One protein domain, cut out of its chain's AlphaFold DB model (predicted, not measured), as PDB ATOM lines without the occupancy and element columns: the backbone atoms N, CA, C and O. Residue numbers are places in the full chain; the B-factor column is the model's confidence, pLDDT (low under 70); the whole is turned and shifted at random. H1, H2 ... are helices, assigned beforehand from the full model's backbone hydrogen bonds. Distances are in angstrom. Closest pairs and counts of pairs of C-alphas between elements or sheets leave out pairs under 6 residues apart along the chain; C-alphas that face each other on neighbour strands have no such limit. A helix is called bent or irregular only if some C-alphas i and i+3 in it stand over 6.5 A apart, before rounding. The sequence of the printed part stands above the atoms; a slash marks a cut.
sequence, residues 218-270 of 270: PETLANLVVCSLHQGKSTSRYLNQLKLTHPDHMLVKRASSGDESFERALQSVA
ATOM      1  N   PRO A 218     152.105 214.541 159.030       72.25
ATOM      2  CA  PRO A 218     151.241 214.213 157.900       72.25
ATOM      3  C   PRO A 218     150.155 215.269 157.654       72.25
ATOM      4  O   PRO A 218     149.903 215.656 156.509       72.25
ATOM      5  N   GLU A 219     149.541 215.770 158.719       74.62
ATOM      6  CA  GLU A 219     148.444 216.733 158.697       74.62
ATOM      7  C   GLU A 219     148.939 218.119 158.274       74.62
ATOM      8  O   GLU A 219     148.295 218.804 157.476       74.62
ATOM      9  N   THR A 220     150.126 218.510 158.728       72.94
ATOM     10  CA  THR A 220     150.798 219.742 158.307       72.94
ATOM     11  C   THR A 220     151.141 219.713 156.821       72.94
ATOM     12  O   THR A 220     150.808 220.648 156.086       72.94
ATOM     13  N   LEU A 221     151.759 218.631 156.338       74.00
ATOM     14  CA  LEU A 221     152.054 218.457 154.915       74.00
ATOM     15  C   LEU A 221     150.769 218.462 154.075       74.00
ATOM     16  O   LEU A 221     150.733 219.082 153.010       74.00
ATOM     17  N   ALA A 222     149.699 217.830 154.561       78.69
ATOM     18  CA  ALA A 222     148.396 217.844 153.908       78.69
ATOM     19  C   ALA A 222     147.793 219.257 153.836       78.69
ATOM     20  O   ALA A 222     147.352 219.680 152.765       78.69
ATOM     21  N   ASN A 223     147.838 220.020 154.930       78.25
ATOM     22  CA  ASN A 223     147.368 221.404 154.970       78.25
ATOM     23  C   ASN A 223     148.174 222.303 154.023       78.25
ATOM     24  O   ASN A 223     147.595 223.100 153.286       78.25
ATOM     25  N   LEU A 224     149.498 222.133 153.958       77.12
ATOM     26  CA  LEU A 224     150.360 222.871 153.030       77.12
ATOM     27  C   LEU A 224     150.070 222.539 151.560       77.12
ATOM     28  O   LEU A 224     150.092 223.447 150.724       77.12
ATOM     29  N   VAL A 225     149.753 221.280 151.233       81.12
ATOM     30  CA  VAL A 225     149.286 220.888 149.891       81.12
ATOM     31  C   VAL A 225     147.991 221.619 149.541       81.12
ATOM     32  O   VAL A 225     147.911 222.239 148.480       81.12
ATOM     33  N   VAL A 226     146.997 221.601 150.434       80.56
ATOM     34  CA  VAL A 226     145.693 222.244 150.200       80.56
ATOM     35  C   VAL A 226     145.839 223.761 150.061       80.56
ATOM     36  O   VAL A 226     145.312 224.341 149.110       80.56
ATOM     37  N   CYS A 227     146.587 224.412 150.953       76.69
ATOM     38  CA  CYS A 227     146.832 225.853 150.907       76.69
ATOM     39  C   CYS A 227     147.588 226.276 149.639       76.69
ATOM     40  O   CYS A 227     147.242 227.286 149.028       76.69
ATOM     41  N   SER A 228     148.595 225.503 149.219       74.88
ATOM     42  CA  SER A 228     149.356 225.790 147.995       74.88
ATOM     43  C   SER A 228     148.479 225.666 146.748       74.88
ATOM     44  O   SER A 228     148.567 226.518 145.866       74.88
ATOM     45  N   LEU A 229     147.576 224.677 146.714       82.50
ATOM     46  CA  LEU A 229     146.603 224.504 145.634       82.50
ATOM     47  C   LEU A 229     145.659 225.712 145.519       82.50
ATOM     48  O   LEU A 229     145.476 226.240 144.427       82.50
ATOM     49  N   HIS A 230     145.111 226.191 146.643       71.06
ATOM     50  CA  HIS A 230     144.223 227.364 146.667       71.06
ATOM     51  C   HIS A 230     144.924 228.650 146.217       71.06
ATOM     52  O   HIS A 230     144.294 229.536 145.649       71.06
ATOM     53  N   GLN A 231     146.232 228.749 146.450       70.00
ATOM     54  CA  GLN A 231     147.052 229.879 146.013       70.00
ATOM     55  C   GLN A 231     147.561 229.740 144.567       70.00
ATOM     56  O   GLN A 231     148.305 230.606 144.110       70.00
ATOM     57  N   GLY A 232     147.233 228.651 143.858       81.56
ATOM     58  CA  GLY A 232     147.745 228.382 142.509       81.56
ATOM     59  C   GLY A 232     149.252 228.096 142.454       81.56
ATOM     60  O   GLY A 232     149.877 228.250 141.408       81.56
ATOM     61  N   LYS A 233     149.862 227.705 143.580       77.06
ATOM     62  CA  LYS A 233     151.291 227.383 143.693       77.06
ATOM     63  C   LYS A 233     151.521 225.879 143.538       77.06
ATOM     64  O   LYS A 233     150.628 225.063 143.761       77.06
ATOM     65  N   SER A 234     152.752 225.497 143.194       78.81
ATOM     66  CA  SER A 234     153.131 224.083 143.086       78.81
ATOM     67  C   SER A 234     152.991 223.361 144.431       78.81
ATOM     68  O   SER A 234     153.562 223.772 145.440       78.81
ATOM     69  N   THR A 235     152.259 222.248 144.428       84.88
ATOM     70  CA  THR A 235     152.048 221.364 145.587       84.88
ATOM     71  C   THR A 235     153.049 220.208 145.641       84.88
ATOM     72  O   THR A 235     153.107 219.479 146.633       84.88
ATOM     73  N   SER A 236     153.849 220.034 144.584       81.06
ATOM     74  CA  SER A 236     154.621 218.821 144.304       81.06
ATOM     75  C   SER A 236     155.603 218.480 145.419       81.06
ATOM     76  O   SER A 236     155.719 217.322 145.805       81.06
ATOM     77  N   ARG A 237     156.269 219.490 145.991       78.38
ATOM     78  CA  ARG A 237     157.228 219.300 147.087       78.38
ATOM     79  C   ARG A 237     156.570 218.664 148.314       78.38
ATOM     80  O   ARG A 237     157.061 217.657 148.812       78.38
ATOM     81  N   TYR A 238     155.468 219.243 148.783       79.88
ATOM     82  CA  TYR A 238     154.786 218.807 150.003       79.88
ATOM     83  C   TYR A 238     154.063 217.475 149.798       79.88
ATOM     84  O   TYR A 238     154.141 216.596 150.652       79.88
ATOM     85  N   LEU A 239     153.431 217.290 148.635       82.00
ATOM     86  CA  LEU A 239     152.739 216.048 148.307       82.00
ATOM     87  C   LEU A 239     153.714 214.873 148.154       82.00
ATOM     88  O   LEU A 239     153.428 213.786 148.647       82.00
ATOM     89  N   ASN A 240     154.873 215.079 147.521       83.06
ATOM     90  CA  ASN A 240     155.895 214.036 147.397       83.06
ATOM     91  C   ASN A 240     156.494 213.672 148.756       83.06
ATOM     92  O   ASN A 240     156.686 212.492 149.037       83.06
ATOM     93  N   GLN A 241     156.733 214.668 149.613       78.94
ATOM     94  CA  GLN A 241     157.196 214.422 150.974       78.94
ATOM     95  C   GLN A 241     156.164 213.609 151.767       78.94
ATOM     96  O   GLN A 241     156.538 212.626 152.396       78.94
ATOM     97  N   LEU A 242     154.873 213.952 151.666       81.81
ATOM     98  CA  LEU A 242     153.782 213.233 152.332       81.81
ATOM     99  C   LEU A 242     153.647 211.790 151.832       81.81
ATOM    100  O   LEU A 242     153.477 210.879 152.635       81.81
ATOM    101  N   LYS A 243     153.776 211.567 150.516       85.00
ATOM    102  CA  LYS A 243     153.803 210.222 149.916       85.00
ATOM    103  C   LYS A 243     154.973 209.383 150.441       85.00
ATOM    104  O   LYS A 243     154.813 208.181 150.627       85.00
ATOM    105  N   LEU A 244     156.130 210.008 150.663       81.75
ATOM    106  CA  LEU A 244     157.346 209.334 151.121       81.75
ATOM    107  C   LEU A 244     157.295 208.991 152.617       81.75
ATOM    108  O   LEU A 244     157.705 207.900 153.005       81.75
ATOM    109  N   THR A 245     156.834 209.920 153.457       78.88
ATOM    110  CA  THR A 245     156.876 209.764 154.920       78.88
ATOM    111  C   THR A 245     155.621 209.112 155.490       78.88
ATOM    112  O   THR A 245     155.725 208.357 156.451       78.88
ATOM    113  N   HIS A 246     154.452 209.356 154.888       83.06
ATOM    114  CA  HIS A 246     153.150 208.895 155.377       83.06
ATOM    115  C   HIS A 246     152.260 208.390 154.226       83.06
ATOM    116  O   HIS A 246     151.211 208.975 153.937       83.06
ATOM    117  N   PRO A 247     152.640 207.277 153.565       85.69
ATOM    118  CA  PRO A 247     151.928 206.750 152.395       85.69
ATOM    119  C   PRO A 247     150.470 206.369 152.693       85.69
ATOM    120  O   PRO A 247     149.623 206.388 151.801       85.69
ATOM    121  N   ASP A 248     150.157 206.060 153.953       84.12
ATOM    122  CA  ASP A 248     148.816 205.678 154.388       84.12
ATOM    123  C   ASP A 248     147.861 206.847 154.648       84.12
ATOM    124  O   ASP A 248     146.666 206.614 154.868       84.12
ATOM    125  N   HIS A 249     148.355 208.087 154.599       87.69
ATOM    126  CA  HIS A 249     147.568 209.279 154.889       87.69
ATOM    127  C   HIS A 249     146.392 209.443 153.908       87.69
ATOM    128  O   HIS A 249     146.507 209.202 152.702       87.69
ATOM    129  N   MET A 250     145.241 209.907 154.416       85.25
ATOM    130  CA  MET A 250     143.985 209.984 153.653       85.25
ATOM    131  C   MET A 250     144.129 210.781 152.347       85.25
ATOM    132  O   MET A 250     143.578 210.386 151.318       85.25
ATOM    133  N   LEU A 251     144.885 211.883 152.373       84.50
ATOM    134  CA  LEU A 251     145.120 212.724 151.196       84.50
ATOM    135  C   LEU A 251     145.934 211.994 150.114       84.50
ATOM    136  O   LEU A 251     145.629 212.139 148.934       84.50
ATOM    137  N   VAL A 252     146.909 211.164 150.503       88.81
ATOM    138  CA  VAL A 252     147.720 210.368 149.566       88.81
ATOM    139  C   VAL A 252     146.862 209.299 148.898       88.81
ATOM    140  O   VAL A 252     146.846 209.210 147.673       88.81
ATOM    141  N   LYS A 253     146.078 208.552 149.685       89.81
ATOM    142  CA  LYS A 253     145.168 207.520 149.161       89.81
ATOM    143  C   LYS A 253     144.136 208.096 148.192       89.81
ATOM    144  O   LYS A 253     143.889 207.512 147.139       89.81
ATOM    145  N   ARG A 254     143.558 209.258 148.520       87.56
ATOM    146  CA  ARG A 254     142.615 209.958 147.633       87.56
ATOM    147  C   ARG A 254     143.277 210.441 146.345       87.56
ATOM    148  O   ARG A 254     142.669 210.290 145.293       87.56
ATOM    149  N   ALA A 255     144.494 210.981 146.421       85.62
ATOM    150  CA  ALA A 255     145.235 211.415 145.239       85.62
ATOM    151  C   ALA A 255     145.512 210.239 144.291       85.62
ATOM    152  O   ALA A 255     145.128 210.304 143.130       85.62
ATOM    153  N   SER A 256     146.062 209.130 144.798       87.31
ATOM    154  CA  SER A 256     146.346 207.943 143.977       87.31
ATOM    155  C   SER A 256     145.079 207.328 143.370       87.31
ATOM    156  O   SER A 256     145.057 206.988 142.194       87.31
ATOM    157  N   SER A 257     143.989 207.238 144.142       88.62
ATOM    158  CA  SER A 257     142.700 206.748 143.628       88.62
ATOM    159  C   SER A 257     142.115 207.660 142.539       88.62
ATOM    160  O   SER A 257     141.482 207.177 141.593       88.62
ATOM    161  N   GLY A 258     142.329 208.973 142.662       87.38
ATOM    162  CA  GLY A 258     141.985 209.957 141.641       87.38
ATOM    163  C   GLY A 258     142.788 209.753 140.359       87.38
ATOM    164  O   GLY A 258     142.182 209.655 139.293       87.38
ATOM    165  N   ASP A 259     144.112 209.608 140.476       88.12
ATOM    166  CA  ASP A 259     145.023 209.362 139.349       88.12
ATOM    167  C   ASP A 259     144.616 208.086 138.580       88.12
ATOM    168  O   ASP A 259     144.399 208.126 137.370       88.12
ATOM    169  N   GLU A 260     144.374 206.974 139.285       90.75
ATOM    170  CA  GLU A 260     143.924 205.709 138.678       90.75
ATOM    171  C   GLU A 260     142.565 205.821 137.973       90.75
ATOM    172  O   GLU A 260     142.313 205.174 136.954       90.75
ATOM    173  N   SER A 261     141.641 206.592 138.552       90.94
ATOM    174  CA  SER A 261     140.309 206.788 137.972       90.94
ATOM    175  C   SER A 261     140.376 207.657 136.718       90.94
ATOM    176  O   SER A 261     139.662 207.391 135.751       90.94
ATOM    177  N   PHE A 262     141.259 208.656 136.715       91.25
ATOM    178  CA  PHE A 262     141.521 209.499 135.556       91.25
ATOM    179  C   PHE A 262     142.160 208.703 134.412       91.25
ATOM    180  O   PHE A 262     141.719 208.794 133.268       91.25
ATOM    181  N   GLU A 263     143.137 207.851 134.715       91.38
ATOM    182  CA  GLU A 263     143.820 207.039 133.708       91.38
ATOM    183  C   GLU A 263     142.900 205.977 133.088       91.38
ATOM    184  O   GLU A 263     142.887 205.795 131.868       91.38
ATOM    185  N   ARG A 264     142.022 205.360 133.893       90.06
ATOM    186  CA  ARG A 264     140.936 204.505 133.380       90.06
ATOM    187  C   ARG A 264     139.992 205.259 132.443       90.06
ATOM    188  O   ARG A 264     139.577 204.704 131.427       90.06
ATOM    189  N   ALA A 265     139.654 206.508 132.758       89.31
ATOM    190  CA  ALA A 265     138.808 207.322 131.889       89.31
ATOM    191  C   ALA A 265     139.500 207.623 130.550       89.31
ATOM    192  O   ALA A 265     138.872 207.469 129.504       89.31
ATOM    193  N   LEU A 266     140.795 207.959 130.555       87.88
ATOM    194  CA  LEU A 266     141.567 208.164 129.324       87.88
ATOM    195  C   LEU A 266     141.568 206.922 128.426       87.88
ATOM    196  O   LEU A 266     141.342 207.040 127.226       87.88
ATOM    197  N   GLN A 267     141.751 205.735 129.005       86.81
ATOM    198  CA  GLN A 267     141.720 204.472 128.259       86.81
ATOM    199  C   GLN A 267     140.339 204.135 127.687       86.81
ATOM    200  O   GLN A 267     140.252 203.421 126.699       86.81
ATOM    201  N   SER A 268     139.261 204.629 128.301       81.25
ATOM    202  CA  SER A 268     137.897 204.427 127.793       81.25
ATOM    203  C   SER A 268     137.517 205.369 126.645       81.25
ATOM    204  O   SER A 268     136.510 205.141 125.978       81.25
ATOM    205  N   VAL A 269     138.293 206.439 126.445       77.00
ATOM    206  CA  VAL A 269     138.066 207.473 125.421       77.00
ATOM    207  C   VAL A 269     139.044 207.334 124.240       77.00
ATOM    208  O   VAL A 269     138.815 207.945 123.197       77.00
ATOM    209  N   ALA A 270     140.106 206.533 124.392       55.31
ATOM    210  CA  ALA A 270     141.055 206.155 123.339       55.31
ATOM    211  C   ALA A 270     140.562 204.944 122.531       55.31
ATOM    212  O   ALA A 270     140.792 204.944 121.301       55.31
TER     213      ALA A 270
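AT A GLANCE: This is residues 218 to 270 of the 270 residues of the protein "Coatomer subunit epsilon" of Citrus unshiu (UniProt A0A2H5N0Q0). Two short helices, H1 and H2, lie side by side in a helical hairpin, and the long third helix, H3, starts near the open end of that hairpin and sticks out from it as an arm with residues 257 to 270. The arm makes the length of the whole, and the body without it is a small, compact knot of 39 residues. The printed part has 53 residues with three named helices in the order H1, H2, H3 and no named strand, and its class is all helix. It is loose, with a radius of gyration of the C-alphas of 12.6 A, and it spans 38 by 26 by 14 A along its three main axes.

HOW THE PARTS SIT: Start at the first printed residue with H1, residues 218 to 230, and go on to H2, residues 236 to 245. These two touch, and their closest C-alphas, those of Leu 221 and Tyr 238, are 5.6 A apart. Their lines stand at a shallow tilt of 17 degrees and they run opposite ways, a helical hairpin joined by a tight link of 5 residues. Go on through a second tight link, of 4 residues, to H3, residues 250 to 269. H3 only just touches H2, with 3 pairs of C-alphas within 8 A, and it does this with residue 252 alone. Look there for the closest C-alphas of the two, Lys 243 and Val 252, 6.1 A apart; the helices run opposite ways at a steep tilt of 65 degrees. H1 and H3 are close but not clearly touching, their closest C-alphas, those of Ala 222 and Leu 251, being 6.7 A apart, with a steep tilt of 50 degrees, the same way. Along the backbone of H1, H2 and H3, you will find every O i to N i+4 pair within hydrogen-bond range.

IN THESE COORDINATES: Find C-alpha 218 at (151.241, 214.213, 157.900); from there H1 runs 18.7 A to C-alpha 230 at (144.223, 227.364, 146.667). H2 takes residues 236 to 245 and measures 14.1 A from first to last C-alpha. Find C-alpha 250 at (143.985, 209.984, 153.653), where H3 begins; it runs 29.0 A to C-alpha 269 at (138.066, 207.473, 125.421). H3 is the longest helix, with 20 residues, and no helix is bent.

THE WHOLE: Look to Thr 220 and Ala 270 for the two C-alphas farthest apart, 38.8 A. Residues 257 to 270, of which 257 to 269 belong to H3, stand free; the body without them spans 26 by 16 by 15 A. The printed part has no cut, and it ends at residue 270, the chain's last residue. Neither link is long. The mean pLDDT of the printed part is 81.9, and residue 270 is under 70 in this model.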